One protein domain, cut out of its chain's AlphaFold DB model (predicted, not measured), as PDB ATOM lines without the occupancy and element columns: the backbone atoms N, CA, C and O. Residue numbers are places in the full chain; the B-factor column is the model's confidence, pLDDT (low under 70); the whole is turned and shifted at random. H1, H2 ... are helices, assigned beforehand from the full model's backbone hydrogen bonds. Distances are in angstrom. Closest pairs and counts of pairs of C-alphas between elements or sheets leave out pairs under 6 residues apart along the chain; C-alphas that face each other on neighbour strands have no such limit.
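Overview. This is residues 9 to 128 of the 128 residues of an uncharacterized protein of Candidatus Woesearchaeota archaeon CG10_big_fil_rev_8_21_14_0_10_44_13 (UniProt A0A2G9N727). A small body of crossing helices has one long arm sticking out of it, residues 107 to 128, of which 112 to 126 belong to H7. In the body H4 sits in the middle, with H1 and H2 packed on it, H3 meeting it at a corner by Pro 68, and the helical hairpin of H5 and H6 toward its other end, where H6 meets it by Leu 77. The printed part has 120 residues, with seven named helices, H1 to H7 in order along the chain, and no named strand; the class is all helix. The whole is only just loose, close to extended, with a radius of gyration of the C-alphas of 20.0 A, and the arm makes much of its length; the spans are 69 by 35 by 28 A.

Along the chain. The longest helix by residues is H2, residues 28 to 43, 23.2 A from first to last C-alpha, from (-52.581, 6.090, 8.368) to (-33.574, 10.143, -4.232). Before it, H1 is residues 9 to 22, 20.1 A, with C-alpha 9 at (-56.077, 16.605, -0.257). After it come H3, residues 53 to 63, H4, residues 68 to 78, and H5, residues 82 to 89. H6 is residues 95 to 107, 18.5 A, and H7 is residues 112 to 126, 21.2 A, with C-alpha 126 at (-38.544, 33.560, 46.628).

Arrangement. H2 touches H4, the hub, at a shallow tilt of 33 degrees, only just short of steep, opposite ways; their closest C-alphas, of Ala 39 and Phe 69, are 4.0 A apart. With residues 34 to 38 alone H2 only just touches H3, with 3 pairs of C-alphas within 8 A, the closest those of Leu 38 and Tyr 58, 6.4 A. H3 and H4 touch only at the corner, and only just, with 3 pairs; the closest C-alphas are those of Leu 61 and Pro 68, 6.6 A. H1 touches H4 with residues 9 to 15 alone, at a steep tilt of 64 degrees; the closest C-alphas are those of Leu 12 and Trp 74, 6.2 A. H6 touches H4 with residues 95 to 99 alone, the closest C-alphas being those of Leu 77 and Ile 99, 6.6 A. H5 and H6 form a hairpin at a shallow tilt of 15 degrees, opposite ways; they only just touch, with 3 pairs, the closest C-alphas being those of Ile 84 and Ala 98, 6.5 A. H7 touches no helix. Every O i to N i+4 pair is within hydrogen-bond range in H1, H3, H4, H5, H6 and H7, and 9 of 12 are in H2.

Size, cuts and confidence. The C-alphas of Glu 63 and Met 128, the two farthest apart, are 70.2 A apart. Without the free stretch, the body spans 38 by 28 by 23 A. The printed part has no cut, and no link is long. Mean pLDDT of the printed part is 85.5; residues 28 to 29, 109 to 110, 112 to 113 and 128 are under 70.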
ATOM      1  N   PHE A   9     -55.325  17.569  -1.048       84.19
ATOM      2  CA  PHE A   9     -56.077  16.605  -0.257       84.19
ATOM      3  C   PHE A   9     -56.829  15.597  -1.136       84.19
ATOM      4  O   PHE A   9     -56.884  14.429  -0.781       84.19
ATOM      5  N   GLU A  10     -57.332  16.004  -2.303       86.62
ATOM      6  CA  GLU A  10     -57.973  15.079  -3.250       86.62
ATOM      7  C   GLU A  10     -56.961  14.094  -3.838       86.62
ATOM      8  O   GLU A  10     -57.236  12.903  -3.950       86.62
ATOM      9  N   GLU A  11     -55.767  14.577  -4.193       87.38
ATOM     10  CA  GLU A  11     -54.695  13.704  -4.679       87.38
ATOM     11  C   GLU A  11     -54.197  12.757  -3.579       87.38
ATOM     12  O   GLU A  11     -53.946  11.583  -3.848       87.38
ATOM     13  N   LEU A  12     -54.133  13.219  -2.326       86.31
ATOM     14  CA  LEU A  12     -53.818  12.355  -1.189       86.31
ATOM     15  C   LEU A  12     -54.874  11.261  -0.981       86.31
ATOM     16  O   LEU A  12     -54.501  10.121  -0.715       86.31
ATOM     17  N   GLU A  13     -56.167  11.566  -1.133       87.94
ATOM     18  CA  GLU A  13     -57.226  10.555  -1.022       87.94
ATOM     19  C   GLU A  13     -57.147   9.494  -2.126       87.94
ATOM     20  O   GLU A  13     -57.324   8.306  -1.852       87.94
ATOM     21  N   LYS A  14     -56.792   9.875  -3.359       89.75
ATOM     22  CA  LYS A  14     -56.539   8.896  -4.431       89.75
ATOM     23  C   LYS A  14     -55.387   7.966  -4.080       89.75
ATOM     24  O   LYS A  14     -55.509   6.750  -4.220       89.75
ATOM     25  N   VAL A  15     -54.288   8.533  -3.580       88.25
ATOM     26  CA  VAL A  15     -53.141   7.735  -3.145       88.25
ATOM     27  C   VAL A  15     -53.529   6.835  -1.976       88.25
ATOM     28  O   VAL A  15     -53.156   5.672  -1.983       88.25
ATOM     29  N   ARG A  16     -54.336   7.298  -1.015       86.12
ATOM     30  CA  ARG A  16     -54.871   6.428   0.043       86.12
ATOM     31  C   ARG A  16     -55.684   5.268  -0.506       86.12
ATOM     32  O   ARG A  16     -55.523   4.158  -0.012       86.12
ATOM     33  N   GLY A  17     -56.548   5.523  -1.486       88.12
ATOM     34  CA  GLY A  17     -57.297   4.474  -2.173       88.12
ATOM     35  C   GLY A  17     -56.354   3.425  -2.757       88.12
ATOM     36  O   GLY A  17     -56.506   2.242  -2.473       88.12
ATOM     37  N   LEU A  18     -55.315   3.873  -3.467       87.62
ATOM     38  CA  LEU A  18     -54.265   3.002  -3.997       87.62
ATOM     39  C   LEU A  18     -53.562   2.202  -2.892       87.62
ATOM     40  O   LEU A  18     -53.482   0.981  -2.979       87.62
ATOM     41  N   VAL A  19     -53.099   2.861  -1.827       85.25
ATOM     42  CA  VAL A  19     -52.415   2.184  -0.717       85.25
ATOM     43  C   VAL A  19     -53.327   1.152  -0.059       85.25
ATOM     44  O   VAL A  19     -52.878   0.039   0.173       85.25
ATOM     45  N   LYS A  20     -54.604   1.470   0.185       85.56
ATOM     46  CA  LYS A  20     -55.568   0.538   0.789       85.56
ATOM     47  C   LYS A  20     -55.889  -0.663  -0.098       85.56
ATOM     48  O   LYS A  20     -56.152  -1.731   0.438       85.56
ATOM     49  N   MET A  21     -55.857  -0.514  -1.425       86.06
ATOM     50  CA  MET A  21     -56.042  -1.647  -2.342       86.06
ATOM     51  C   MET A  21     -54.908  -2.671  -2.223       86.06
ATOM     52  O   MET A  21     -55.163  -3.869  -2.277       86.06
ATOM     53  N   HIS A  22     -53.669  -2.211  -2.034       81.69
ATOM     54  CA  HIS A  22     -52.507  -3.093  -1.884       81.69
ATOM     55  C   HIS A  22     -52.248  -3.512  -0.426       81.69
ATOM     56  O   HIS A  22     -51.713  -4.587  -0.176       81.69
ATOM     57  N   PHE A  23     -52.634  -2.675   0.538       84.38
ATOM     58  CA  PHE A  23     -52.393  -2.858   1.969       84.38
ATOM     59  C   PHE A  23     -53.629  -2.440   2.783       84.38
ATOM     60  O   PHE A  23     -53.636  -1.361   3.385       84.38
ATOM     61  N   PRO A  24     -54.683  -3.271   2.821       81.56
ATOM     62  CA  PRO A  24     -55.931  -2.934   3.510       81.56
ATOM     63  C   PRO A  24     -55.750  -2.741   5.023       81.56
ATOM     64  O   PRO A  24     -56.435  -1.910   5.618       81.56
ATOM     65  N   ASP A  25     -54.781  -3.438   5.622       81.50
ATOM     66  CA  ASP A  25     -54.507  -3.396   7.066       81.50
ATOM     67  C   ASP A  25     -53.613  -2.220   7.491       81.50
ATOM     68  O   ASP A  25     -53.337  -2.050   8.677       81.50
ATOM     69  N   LEU A  26     -53.102  -1.422   6.546       80.00
ATOM     70  CA  LEU A  26     -52.148  -0.365   6.871       80.00
ATOM     71  C   LEU A  26     -52.864   0.854   7.458       80.00
ATOM     72  O   LEU A  26     -53.632   1.539   6.774       80.00
ATOM     73  N   SER A  27     -52.567   1.181   8.716       71.69
ATOM     74  CA  SER A  27     -53.104   2.394   9.326       71.69
ATOM     75  C   SER A  27     -52.418   3.653   8.775       71.69
ATOM     76  O   SER A  27     -51.247   3.659   8.389       71.69
ATOM     77  N   VAL A  28     -53.133   4.783   8.785       65.44
ATOM     78  CA  VAL A  28     -52.581   6.090   8.368       65.44
ATOM     79  C   VAL A  28     -51.365   6.490   9.220       65.44
ATOM     80  O   VAL A  28     -50.436   7.129   8.722       65.44
ATOM     81  N   GLN A  29     -51.338   6.084  10.494       69.06
ATOM     82  CA  GLN A  29     -50.217   6.348  11.399       69.06
ATOM     83  C   GLN A  29     -48.950   5.587  10.984       69.06
ATOM     84  O   GLN A  29     -47.859   6.153  11.044       69.06
ATOM     85  N   GLU A  30     -49.093   4.356  10.495       76.44
ATOM     86  CA  GLU A  30     -47.989   3.529   9.988       76.44
ATOM     87  C   GLU A  30     -47.558   3.925   8.568       76.44
ATOM     88  O   GLU A  30     -46.403   3.737   8.179       76.44
ATOM     89  N   MET A  31     -48.460   4.548   7.807       81.31
ATOM     90  CA  MET A  31     -48.198   5.008   6.446       81.31
ATOM     91  C   MET A  31     -47.137   6.121   6.395       81.31
ATOM     92  O   MET A  31     -46.265   6.104   5.528       81.31
ATOM     93  N   CYS A  32     -47.165   7.085   7.323       85.19
ATOM     94  CA  CYS A  32     -46.213   8.207   7.339       85.19
ATOM     95  C   CYS A  32     -44.735   7.758   7.460       85.19
ATOM     96  O   CYS A  32     -43.918   8.187   6.639       85.19
ATOM     97  N   PRO A  33     -44.361   6.910   8.442       87.56
ATOM     98  CA  PRO A  33     -43.003   6.374   8.557       87.56
ATOM     99  C   PRO A  33     -42.543   5.603   7.315       87.56
ATOM    100  O   PRO A  33     -41.420   5.816   6.851       87.56
ATOM    101  N   LEU A  34     -43.413   4.767   6.739       88.75
ATOM    102  CA  LEU A  34     -43.120   4.025   5.509       88.75
ATOM    103  C   LEU A  34     -42.832   4.983   4.350       88.75
ATOM    104  O   LEU A  34     -41.764   4.919   3.740       88.75
ATOM    105  N   LEU A  35     -43.732   5.937   4.103       90.50
ATOM    106  CA  LEU A  35     -43.572   6.939   3.050       90.50
ATOM    107  C   LEU A  35     -42.295   7.773   3.225       90.50
ATOM    108  O   LEU A  35     -41.645   8.082   2.231       90.50
ATOM    109  N   SER A  36     -41.889   8.091   4.459       90.69
ATOM    110  CA  SER A  36     -40.624   8.788   4.739       90.69
ATOM    111  C   SER A  36     -39.400   7.993   4.262       90.69
ATOM    112  O   SER A  36     -38.491   8.542   3.622       90.69
ATOM    113  N   ARG A  37     -39.375   6.677   4.523       91.12
ATOM    114  CA  ARG A  37     -38.294   5.800   4.043       91.12
ATOM    115  C   ARG A  37     -38.293   5.714   2.523       91.12
ATOM    116  O   ARG A  37     -37.234   5.878   1.917       91.12
ATOM    117  N   LEU A  38     -39.464   5.556   1.903       93.62
ATOM    118  CA  LEU A  38     -39.595   5.513   0.442       93.62
ATOM    119  C   LEU A  38     -39.167   6.823  -0.222       93.62
ATOM    120  O   LEU A  38     -38.470   6.808  -1.233       93.62
ATOM    121  N   ALA A  39     -39.535   7.958   0.369       92.69
ATOM    122  CA  ALA A  39     -39.138   9.286  -0.076       92.69
ATOM    123  C   ALA A  39     -37.611   9.463  -0.058       92.69
ATOM    124  O   ALA A  39     -37.034  10.008  -0.999       92.69
ATOM    125  N   THR A  40     -36.951   8.953   0.987       91.69
ATOM    126  CA  THR A  40     -35.486   8.961   1.103       91.69
ATOM    127  C   THR A  40     -34.843   8.029   0.074       91.69
ATOM    128  O   THR A  40     -33.906   8.427  -0.622       91.69
ATOM    129  N   TYR A  41     -35.370   6.810  -0.065       93.75
ATOM    130  CA  TYR A  41     -34.894   5.820  -1.030       93.75
ATOM    131  C   TYR A  41     -35.014   6.315  -2.478       93.75
ATOM    132  O   TYR A  41     -34.086   6.138  -3.266       93.75
ATOM    133  N   HIS A  42     -36.114   6.995  -2.818       94.06
ATOM    134  CA  HIS A  42     -36.380   7.496  -4.167       94.06
ATOM    135  C   HIS A  42     -35.248   8.389  -4.704       94.06
ATOM    136  O   HIS A  42     -34.846   8.240  -5.858       94.06
ATOM    137  N   TYR A  43     -34.691   9.266  -3.861       88.88
ATOM    138  CA  TYR A  43     -33.574  10.143  -4.232       88.88
ATOM    139  C   TYR A  43     -32.196   9.571  -3.897       88.88
ATOM    140  O   TYR A  43     -31.201   9.989  -4.487       88.88
ATOM    141  N   ASN A  44     -32.106   8.626  -2.959       89.19
ATOM    142  CA  ASN A  44     -30.841   8.019  -2.573       89.19
ATOM    143  C   ASN A  44     -30.965   6.507  -2.364       89.19
ATOM    144  O   ASN A  44     -30.937   6.000  -1.241       89.19
ATOM    145  N   LYS A  45     -31.014   5.780  -3.483       84.94
ATOM    146  CA  LYS A  45     -31.121   4.314  -3.515       84.94
ATOM    147  C   LYS A  45     -29.945   3.584  -2.854       84.94
ATOM    148  O   LYS A  45     -30.056   2.403  -2.561       84.94
ATOM    149  N   ARG A  46     -28.812   4.268  -2.632       82.50
ATOM    150  CA  ARG A  46     -27.617   3.701  -1.981       82.50
ATOM    151  C   ARG A  46     -27.684   3.760  -0.454       82.50
ATOM    152  O   ARG A  46     -26.967   3.018   0.203       82.50
ATOM    153  N   LYS A  47     -28.511   4.643   0.118       76.94
ATOM    154  CA  LYS A  47     -28.608   4.857   1.574       76.94
ATOM    155  C   LYS A  47     -29.550   3.893   2.293       76.94
ATOM    156  O   LYS A  47     -29.646   3.955   3.515       76.94
ATOM    157  N   GLY A  48     -30.253   3.027   1.575       77.81
ATOM    158  CA  GLY A  48     -31.170   2.088   2.199       77.81
ATOM    159  C   GLY A  48     -31.630   1.004   1.244       77.81
ATOM    160  O   GLY A  48     -31.687   1.208   0.034       77.81
ATOM    161  N   MET A  49     -31.973  -0.139   1.818       87.12
ATOM    162  CA  MET A  49     -32.642  -1.229   1.126       87.12
ATOM    163  C   MET A  49     -34.120  -1.204   1.520       87.12
ATOM    164  O   MET A  49     -34.423  -1.094   2.706       87.12
ATOM    165  N   ILE A  50     -35.013  -1.299   0.535       91.31
ATOM    166  CA  ILE A  50     -36.453  -1.482   0.752       91.31
ATOM    167  C   ILE A  50     -36.817  -2.931   0.427       91.31
ATOM    168  O   ILE A  50     -36.394  -3.468  -0.600       91.31
ATOM    169  N   VAL A  51     -37.574  -3.583   1.307       90.38
ATOM    170  CA  VAL A  51     -37.955  -5.002   1.183       90.38
ATOM    171  C   VAL A  51     -39.413  -5.222   1.575       90.38
ATOM    172  O   VAL A  51     -40.013  -4.387   2.251       90.38
ATOM    173  N   GLY A  52     -39.987  -6.347   1.133       89.44
ATOM    174  CA  GLY A  52     -41.374  -6.722   1.428       89.44
ATOM    175  C   GLY A  52     -42.359  -5.593   1.113       89.44
ATOM    176  O   GLY A  52     -42.299  -5.002   0.031       89.44
ATOM    177  N   LYS A  53     -43.187  -5.234   2.104       86.81
ATOM    178  CA  LYS A  53     -44.218  -4.185   2.001       86.81
ATOM    179  C   LYS A  53     -43.682  -2.832   1.521       86.81
ATOM    180  O   LYS A  53     -44.357  -2.143   0.763       86.81
ATOM    181  N   GLU A  54     -42.466  -2.438   1.915       89.25
ATOM    182  CA  GLU A  54     -41.866  -1.170   1.466       89.25
ATOM    183  C   GLU A  54     -41.616  -1.180  -0.046       89.25
ATOM    184  O   GLU A  54     -41.896  -0.201  -0.738       89.25
ATOM    185  N   ARG A  55     -41.114  -2.302  -0.573       92.06
ATOM    186  CA  ARG A  55     -40.834  -2.461  -2.003       92.06
ATOM    187  C   ARG A  55     -42.117  -2.513  -2.823       92.06
ATOM    188  O   ARG A  55     -42.194  -1.863  -3.859       92.06
ATOM    189  N   GLU A  56     -43.108  -3.258  -2.352       91.31
ATOM    190  CA  GLU A  56     -44.419  -3.357  -2.995       91.31
ATOM    191  C   GLU A  56     -45.114  -1.989  -3.060       91.31
ATOM    192  O   GLU A  56     -45.535  -1.569  -4.136       91.31
ATOM    193  N   LEU A  57     -45.139  -1.239  -1.951       91.19
ATOM    194  CA  LEU A  57     -45.707   0.110  -1.924       91.19
ATOM    195  C   LEU A  57     -44.942   1.066  -2.841       91.19
ATOM    196  O   LEU A  57     -45.549   1.853  -3.564       91.19
ATOM    197  N   TYR A  58     -43.609   1.002  -2.837       93.38
ATOM    198  CA  TYR A  58     -42.793   1.810  -3.736       93.38
ATOM    199  C   TYR A  58     -43.134   1.538  -5.202       93.38
ATOM    200  O   TYR A  58     -43.355   2.482  -5.957       93.38
ATOM    201  N   ASN A  59     -43.209   0.266  -5.596       93.69
ATOM    202  CA  ASN A  59     -43.547  -0.119  -6.962       93.69
ATOM    203  C   ASN A  59     -44.947   0.366  -7.343       93.69
ATOM    204  O   ASN A  59     -45.078   1.038  -8.361       93.69
ATOM    205  N   ALA A  60     -45.950   0.149  -6.485       92.38
ATOM    206  CA  ALA A  60     -47.316   0.611  -6.725       92.38
ATOM    207  C   ALA A  60     -47.382   2.134  -6.948       92.38
ATOM    208  O   ALA A  60     -48.073   2.605  -7.852       92.38
ATOM    209  N   LEU A  61     -46.628   2.920  -6.167       93.25
ATOM    210  CA  LEU A  61     -46.542   4.370  -6.364       93.25
ATOM    211  C   LEU A  61     -45.925   4.722  -7.724       93.25
ATOM    212  O   LEU A  61     -46.481   5.547  -8.444       93.25
ATOM    213  N   ILE A  62     -44.806   4.096  -8.094       95.12
ATOM    214  CA  ILE A  62     -44.112   4.385  -9.356       95.12
ATOM    215  C   ILE A  62     -44.941   3.960 -10.574       95.12
ATOM    216  O   ILE A  62     -45.040   4.729 -11.529       95.12
ATOM    217  N   GLU A  63     -45.569   2.785 -10.534       94.94
ATOM    218  CA  GLU A  63     -46.447   2.268 -11.594       94.94
ATOM    219  C   GLU A  63     -47.633   3.205 -11.857       94.94
ATOM    220  O   GLU A  63     -48.023   3.420 -13.001       94.94
ATOM    221  N   ASN A  64     -48.139   3.854 -10.806       93.69
ATOM    222  CA  ASN A  64     -49.205   4.852 -10.893       93.69
ATOM    223  C   ASN A  64     -48.682   6.290 -11.081       93.69
ATOM    224  O   ASN A  64     -49.421   7.255 -10.897       93.69
ATOM    225  N   SER A  65     -47.409   6.460 -11.463       93.69
ATOM    226  CA  SER A  65     -46.769   7.763 -11.717       93.69
ATOM    227  C   SER A  65     -46.744   8.723 -10.518       93.69
ATOM    228  O   SER A  65     -46.611   9.940 -10.675       93.69
ATOM    229  N   TYR A  66     -46.819   8.194  -9.299       93.88
ATOM    230  CA  TYR A  66     -46.669   8.971  -8.077       93.88
ATOM    231  C   TYR A  66     -45.208   9.031  -7.635       93.88
ATOM    232  O   TYR A  66     -44.533   8.020  -7.448       93.88
ATOM    233  N   ASN A  67     -44.722  10.247  -7.386       94.00
ATOM    234  CA  ASN A  67     -43.420  10.450  -6.761       94.00
ATOM    235  C   ASN A  67     -43.522  10.190  -5.239       94.00
ATOM    236  O   ASN A  67     -44.247  10.928  -4.561       94.00
ATOM    237  N   PRO A  68     -42.776   9.223  -4.665       94.00
ATOM    238  CA  PRO A  68     -42.879   8.875  -3.244       94.00
ATOM    239  C   PRO A  68     -42.598  10.035  -2.285       94.00
ATOM    240  O   PRO A  68     -43.225  10.145  -1.235       94.00
ATOM    241  N   PHE A  69     -41.691  10.943  -2.648       92.19
ATOM    242  CA  PHE A  69     -41.391  12.119  -1.837       92.19
ATOM    243  C   PHE A  69     -42.524  13.147  -1.868       92.19
ATOM    244  O   PHE A  69     -42.836  13.763  -0.848       92.19
ATOM    245  N   THR A  70     -43.182  13.304  -3.015       91.56
ATOM    246  CA  THR A  70     -44.390  14.128  -3.137       91.56
ATOM    247  C   THR A  70     -45.532  13.553  -2.300       91.56
ATOM    248  O   THR A  70     -46.151  14.289  -1.536       91.56
ATOM    249  N   VAL A  71     -45.760  12.241  -2.371       91.69
ATOM    250  CA  VAL A  71     -46.782  11.553  -1.568       91.69
ATOM    251  C   VAL A  71     -46.498  11.689  -0.074       91.69
ATOM    252  O   VAL A  71     -47.388  12.048   0.695       91.69
ATOM    253  N   TYR A  72     -45.247  11.481   0.342       91.44
ATOM    254  CA  TYR A  72     -44.832  11.693   1.727       91.44
ATOM    255  C   TYR A  72     -45.122  13.123   2.197       91.44
ATOM    256  O   TYR A  72     -45.674  13.335   3.276       91.44
ATOM    257  N   ARG A  73     -44.816  14.120   1.359       89.31
ATOM    258  CA  ARG A  73     -45.119  15.523   1.648       89.31
ATOM    259  C   ARG A  73     -46.615  15.750   1.868       89.31
ATOM    260  O   ARG A  73     -46.980  16.479   2.784       89.31
ATOM    261  N   TRP A  74     -47.471  15.148   1.049       90.12
ATOM    262  CA  TRP A  74     -48.921  15.246   1.212       90.12
ATOM    263  C   TRP A  74     -49.399  14.575   2.500       90.12
ATOM    264  O   TRP A  74     -50.193  15.168   3.224       90.12
ATOM    265  N   ALA A  75     -48.849  13.411   2.848       87.94
ATOM    266  CA  ALA A  75     -49.154  12.745   4.112       87.94
ATOM    267  C   ALA A  75     -48.767  13.605   5.335       87.94
ATOM    268  O   ALA A  75     -49.506  13.662   6.315       87.94
ATOM    269  N   LEU A  76     -47.660  14.356   5.274       87.25
ATOM    270  CA  LEU A  76     -47.309  15.316   6.331       87.25
ATOM    271  C   LEU A  76     -48.335  16.450   6.467       87.25
ATOM    272  O   LEU A  76     -48.613  16.890   7.582       87.25
ATOM    273  N   LEU A  77     -48.914  16.908   5.354       88.00
ATOM    274  CA  LEU A  77     -49.933  17.964   5.348       88.00
ATOM    275  C   LEU A  77     -51.250  17.534   5.992       88.00
ATOM    276  O   LEU A  77     -52.031  18.381   6.404       88.00
ATOM    277  N   GLU A  78     -51.513  16.240   6.122       84.44
ATOM    278  CA  GLU A  78     -52.676  15.765   6.865       84.44
ATOM    279  C   GLU A  78     -52.543  15.997   8.375       84.44
ATOM    280  O   GLU A  78     -53.539  16.188   9.073       84.44
ATOM    281  N   ARG A  79     -51.307  16.013   8.881       83.38
ATOM    282  CA  ARG A  79     -51.012  16.134  10.313       83.38
ATOM    283  C   ARG A  79     -50.982  17.579  10.802       83.38
ATOM    284  O   ARG A  79     -50.863  17.799  12.005       83.38
ATOM    285  N   VAL A  80     -51.057  18.552   9.894       86.50
ATOM    286  CA  VAL A  80     -51.067  19.970  10.264       86.50
ATOM    287  C   VAL A  80     -52.423  20.353  10.882       86.50
ATOM    288  O   VAL A  80     -53.442  19.754  10.529       86.50
ATOM    289  N   PRO A  81     -52.467  21.356  11.776       87.75
ATOM    290  CA  PRO A  81     -53.712  21.888  12.331       87.75
ATOM    291  C   PRO A  81     -54.714  22.340  11.255       87.75
ATOM    292  O   PRO A  81     -54.315  22.777  10.170       87.75
ATOM    293  N   GLU A  82     -56.015  22.282  11.562       87.56
ATOM    294  CA  GLU A  82     -57.087  22.580  10.594       87.56
ATOM    295  C   GLU A  82     -57.000  24.012  10.041       87.56
ATOM    296  O   GLU A  82     -57.262  24.232   8.864       87.56
ATOM    297  N   GLU A  83     -56.518  24.975  10.830       88.88
ATOM    298  CA  GLU A  83     -56.253  26.345  10.367       88.88
ATOM    299  C   GLU A  83     -55.243  26.397   9.200       88.88
ATOM    300  O   GLU A  83     -55.446  27.118   8.222       88.88
ATOM    301  N   ILE A  84     -54.182  25.582   9.247       88.44
ATOM    302  CA  ILE A  84     -53.172  25.498   8.187       88.44
ATOM    303  C   ILE A  84     -53.773  24.776   6.974       88.44
ATOM    304  O   ILE A  84     -53.531  25.179   5.832       88.44
ATOM    305  N   LYS A  85     -54.604  23.746   7.194       87.94
ATOM    306  CA  LYS A  85     -55.337  23.067   6.111       87.94
ATOM    307  C   LYS A  85     -56.296  24.013   5.400       87.94
ATOM    308  O   LYS A  85     -56.335  24.017   4.172       87.94
ATOM    309  N   PHE A  86     -57.017  24.847   6.142       87.31
ATOM    310  CA  PHE A  86     -57.904  25.861   5.585       87.31
ATOM    311  C   PHE A  86     -57.130  26.853   4.708       87.31
ATOM    312  O   PHE A  86     -57.522  27.114   3.571       87.31
ATOM    313  N   GLN A  87     -55.977  27.342   5.171       88.31
ATOM    314  CA  GLN A  87     -55.125  28.229   4.370       88.31
ATOM    315  C   GLN A  87     -54.559  27.548   3.111       88.31
ATOM    316  O   GLN A  87     -54.413  28.195   2.074       88.31
ATOM    317  N   LEU A  88     -54.267  26.243   3.170       88.25
ATOM    318  CA  LEU A  88     -53.838  25.453   2.010       88.25
ATOM    319  C   LEU A  88     -54.953  25.271   0.975       88.25
ATOM    320  O   LEU A  88     -54.698  25.437  -0.220       88.25
ATOM    321  N   ARG A  89     -56.174  24.942   1.425       86.06
ATOM    322  CA  ARG A  89     -57.354  24.768   0.557       86.06
ATOM    323  C   ARG A  89     -57.679  26.055  -0.200       86.06
ATOM    324  O   ARG A  89     -57.945  25.999  -1.390       86.06
ATOM    325  N   ASN A  90     -57.561  27.202   0.466       86.81
ATOM    326  CA  ASN A  90     -57.811  28.517  -0.130       86.81
ATOM    327  C   ASN A  90     -56.589  29.130  -0.842       86.81
ATOM    328  O   ASN A  90     -56.605  30.301  -1.208       86.81
ATOM    329  N   HIS A  91     -55.505  28.369  -1.016       84.44
ATOM    330  CA  HIS A  91     -54.272  28.807  -1.683       84.44
ATOM    331  C   HIS A  91     -53.556  30.023  -1.062       84.44
ATOM    332  O   HIS A  91     -52.624  30.553  -1.667       84.44
ATOM    333  N   TYR A  92     -53.901  30.415   0.166       88.12
ATOM    334  CA  TYR A  92     -53.187  31.449   0.924       88.12
ATOM    335  C   TYR A  92     -51.802  30.985   1.393       88.12
ATOM    336  O   TYR A  92     -50.931  31.797   1.710       88.12
ATOM    337  N   LEU A  93     -51.581  29.668   1.425       88.12
ATOM    338  CA  LEU A  93     -50.335  29.057   1.861       88.12
ATOM    339  C   LEU A  93     -49.840  28.035   0.835       88.12
ATOM    340  O   LEU A  93     -50.606  27.242   0.291       88.12
ATOM    341  N   SER A  94     -48.532  28.018   0.582       88.19
ATOM    342  CA  SER A  94     -47.915  26.954  -0.213       88.19
ATOM    343  C   SER A  94     -47.657  25.716   0.649       88.19
ATOM    344  O   SER A  94     -47.370  25.830   1.839       88.19
ATOM    345  N   GLN A  95     -47.666  24.526   0.038       88.75
ATOM    346  CA  GLN A  95     -47.363  23.258   0.725       88.75
ATOM    347  C   GLN A  95     -46.038  23.309   1.503       88.75
ATOM    348  O   GLN A  95     -45.957  22.867   2.645       88.75
ATOM    349  N   LYS A  96     -44.992  23.892   0.896       87.38
ATOM    350  CA  LYS A  96     -43.669  24.026   1.523       87.38
ATOM    351  C   LYS A  96     -43.728  24.915   2.766       87.38
ATOM    352  O   LYS A  96     -43.141  24.568   3.786       87.38
ATOM    353  N   LYS A  97     -44.440  26.044   2.684       88.56
ATOM    354  CA  LYS A  97     -44.585  26.983   3.803       88.56
ATOM    355  C   LYS A  97     -45.440  26.388   4.925       88.56
ATOM    356  O   LYS A  97     -45.094  26.565   6.082       88.56
ATOM    357  N   ALA A  98     -46.476  25.620   4.587       88.69
ATOM    358  CA  ALA A  98     -47.308  24.912   5.556       88.69
ATOM    359  C   ALA A  98     -46.530  23.899   6.395       88.69
ATOM    360  O   ALA A  98     -46.641  23.896   7.616       88.69
ATOM    361  N   ILE A  99     -45.704  23.074   5.747       87.38
ATOM    362  CA  ILE A  99     -44.875  22.088   6.450       87.38
ATOM    363  C   ILE A  99     -43.836  22.784   7.322       87.38
ATOM    364  O   ILE A  99     -43.636  22.368   8.457       87.38
ATOM    365  N   LYS A 100     -43.210  23.856   6.815       88.38
ATOM    366  CA  LYS A 100     -42.261  24.659   7.592       88.38
ATOM    367  C   LYS A 100     -42.922  25.224   8.851       88.38
ATOM    368  O   LYS A 100     -42.412  24.988   9.933       88.38
ATOM    369  N   LEU A 101     -44.081  25.869   8.705       87.44
ATOM    370  CA  LEU A 101     -44.833  26.456   9.816       87.44
ATOM    371  C   LEU A 101     -45.246  25.399  10.847       87.44
ATOM    372  O   LEU A 101     -45.132  25.619  12.047       87.44
ATOM    373  N   PHE A 102     -45.717  24.238  10.390       86.44
ATOM    374  CA  PHE A 102     -46.065  23.140  11.288       86.44
ATOM    375  C   PHE A 102     -44.847  22.604  12.048       86.44
ATOM    376  O   PHE A 102     -44.937  22.331  13.241       86.44
ATOM    377  N   PHE A 103     -43.707  22.469  11.368       84.38
ATOM    378  CA  PHE A 103     -42.461  22.040  11.991       84.38
ATOM    379  C   PHE A 103     -41.967  23.066  13.016       84.38
ATOM    380  O   PHE A 103     -41.674  22.689  14.144       84.38
ATOM    381  N   GLU A 104     -41.950  24.352  12.659       85.56
ATOM    382  CA  GLU A 104     -41.599  25.455  13.561       85.56
ATOM    383  C   GLU A 104     -42.465  25.414  14.824       85.56
ATOM    384  O   GLU A 104     -41.925  25.283  15.912       85.56
ATOM    385  N   ARG A 105     -43.794  25.342  14.689       81.31
ATOM    386  CA  ARG A 105     -44.720  25.248  15.835       81.31
ATOM    387  C   ARG A 105     -44.554  23.994  16.690       81.31
ATOM    388  O   ARG A 105     -44.843  24.017  17.878       81.31
ATOM    389  N   ARG A 106     -44.133  22.871  16.100       76.19
ATOM    390  CA  ARG A 106     -43.843  21.640  16.857       76.19
ATOM    391  C   ARG A 106     -42.555  21.769  17.675       76.19
ATOM    392  O   ARG A 106     -42.420  21.094  18.692       76.19
ATOM    393  N   HIS A 107     -41.614  22.577  17.197       71.94
ATOM    394  CA  HIS A 107     -40.306  22.797  17.810       71.94
ATOM    395  C   HIS A 107     -40.214  24.104  18.605       71.94
ATOM    396  O   HIS A 107     -39.211  24.308  19.284       71.94
ATOM    397  N   GLU A 108     -41.248  24.946  18.578       72.25
ATOM    398  CA  GLU A 108     -41.490  26.012  19.552       72.25
ATOM    399  C   GLU A 108     -41.745  25.369  20.923       72.25
ATOM    400  O   GLU A 108     -42.871  25.152  21.368       72.25
ATOM    401  N   THR A 109     -40.655  24.974  21.578       58.91
ATOM    402  CA  THR A 109     -40.634  24.552  22.973       58.91
ATOM    403  C   THR A 109     -40.851  25.772  23.849       58.91
ATOM    404  O   THR A 109     -40.030  26.683  23.848       58.91
ATOM    405  N   GLU A 110     -41.947  25.731  24.596       60.75
ATOM    406  CA  GLU A 110     -42.431  26.759  25.512       60.75
ATOM    407  C   GLU A 110     -42.730  28.109  24.861       60.75
ATOM    408  O   GLU A 110     -41.853  28.879  24.478       60.75
ATOM    409  N   THR A 111     -44.022  28.436  24.784       70.88
ATOM    410  CA  THR A 111     -44.445  29.808  24.484       70.88
ATOM    411  C   THR A 111     -43.744  30.764  25.451       70.88
ATOM    412  O   THR A 111     -43.637  30.436  26.632       70.88
ATOM    413  N   GLY A 112     -43.334  31.957  25.005       66.94
ATOM    414  CA  GLY A 112     -42.779  32.979  25.912       66.94
ATOM    415  C   GLY A 112     -43.661  33.196  27.150       66.94
ATOM    416  O   GLY A 112     -43.165  33.270  28.262       66.94
ATOM    417  N   LEU A 113     -44.979  33.079  26.972       64.81
ATOM    418  CA  LEU A 113     -45.980  33.109  28.038       64.81
ATOM    419  C   LEU A 113     -45.794  32.019  29.116       64.81
ATOM    420  O   LEU A 113     -45.991  32.273  30.298       64.81
ATOM    421  N   GLN A 114     -45.397  30.802  28.736       71.69
ATOM    422  CA  GLN A 114     -45.076  29.720  29.677       71.69
ATOM    423  C   GLN A 114     -43.777  29.998  30.439       71.69
ATOM    424  O   GLN A 114     -43.692  29.681  31.626       71.69
ATOM    425  N   ILE A 115     -42.792  30.617  29.784       78.81
ATOM    426  CA  ILE A 115     -41.550  31.057  30.427       78.81
ATOM    427  C   ILE A 115     -41.864  32.164  31.442       78.81
ATOM    428  O   ILE A 115     -41.429  32.077  32.589       78.81
ATOM    429  N   ASP A 116     -42.687  33.141  31.061       79.25
ATOM    430  CA  ASP A 116     -43.096  34.254  31.921       79.25
ATOM    431  C   ASP A 116     -43.884  33.766  33.145       79.25
ATOM    432  O   ASP A 116     -43.584  34.163  34.271       79.25
ATOM    433  N   ILE A 117     -44.831  32.837  32.959       83.06
ATOM    434  CA  ILE A 117     -45.591  32.214  34.057       83.06
ATOM    435  C   ILE A 117     -44.660  31.470  35.021       83.06
ATOM    436  O   ILE A 117     -44.786  31.613  36.238       83.06
ATOM    437  N   LYS A 118     -43.694  30.699  34.503       81.50
ATOM    438  CA  LYS A 118     -42.707  30.003  35.345       81.50
ATOM    439  C   LYS A 118     -41.827  30.976  36.122       81.50
ATOM    440  O   LYS A 118     -41.557  30.744  37.299       81.50
ATOM    441  N   GLN A 119     -41.385  32.061  35.490       87.25
ATOM    442  CA  GLN A 119     -40.576  33.088  36.145       87.25
ATOM    443  C   GLN A 119     -41.358  33.825  37.237       87.25
ATOM    444  O   GLN A 119     -40.808  34.076  38.310       87.25
ATOM    445  N   LEU A 120     -42.636  34.126  36.994       90.44
ATOM    446  CA  LEU A 120     -43.546  34.700  37.988       90.44
ATOM    447  C   LEU A 120     -43.729  33.771  39.190       90.44
ATOM    448  O   LEU A 120     -43.552  34.208  40.325       90.44
ATOM    449  N   GLY A 121     -43.999  32.482  38.955       87.50
ATOM    450  CA  GLY A 121     -44.117  31.491  40.029       87.50
ATOM    451  C   GLY A 121     -42.835  31.358  40.860       87.50
ATOM    452  O   GLY A 121     -42.894  31.309  42.086       87.50
ATOM    453  N   LEU A 122     -41.664  31.376  40.213       87.62
ATOM    454  CA  LEU A 122     -40.367  31.338  40.899       87.62
ATOM    455  C   LEU A 122     -40.081  32.597  41.732       87.62
ATOM    456  O   LEU A 122     -39.419  32.484  42.762       87.62
ATOM    457  N   ARG A 123     -40.543  33.786  41.311       91.00
ATOM    458  CA  ARG A 123     -40.415  35.013  42.121       91.00
ATOM    459  C   ARG A 123     -41.288  34.958  43.362       91.00
ATOM    460  O   ARG A 123     -40.782  35.219  44.442       91.00
ATOM    461  N   LEU A 124     -42.546  34.547  43.214       88.56
ATOM    462  CA  LEU A 124     -43.483  34.450  44.335       88.56
ATOM    463  C   LEU A 124     -42.970  33.515  45.438       88.56
ATOM    464  O   LEU A 124     -43.075  33.847  46.608       88.56
ATOM    465  N   ILE A 125     -42.348  32.388  45.074       84.75
ATOM    466  CA  ILE A 125     -41.744  31.457  46.045       84.75
ATOM    467  C   ILE A 125     -40.513  32.061  46.739       84.75
ATOM    468  O   ILE A 125     -40.243  31.726  47.884       84.75
ATOM    469  N   LYS A 126     -39.741  32.918  46.057       76.88
ATOM    470  CA  LYS A 126     -38.544  33.560  46.628       76.88
ATOM    471  C   LYS A 126     -38.855  34.742  47.545       76.88
ATOM    472  O   LYS A 126     -37.986  35.130  48.318       76.88
ATOM    473  N   GLU A 127     -40.025  35.352  47.387       78.56
ATOM    474  CA  GLU A 127     -40.479  36.499  48.181       78.56
ATOM    475  C   GLU A 127     -41.288  36.085  49.428       78.56
ATOM    476  O   GLU A 127     -41.632  36.948  50.235       78.56
ATOM    477  N   MET A 128     -41.568  34.786  49.593       61.38
ATOM    478  CA  MET A 128     -42.126  34.175  50.808       61.38
ATOM    479  C   MET A 128     -41.022  33.693  51.749       61.38
ATOM    480  O   MET A 128     -41.235  33.797  52.976       61.38
TER     481      MET A 128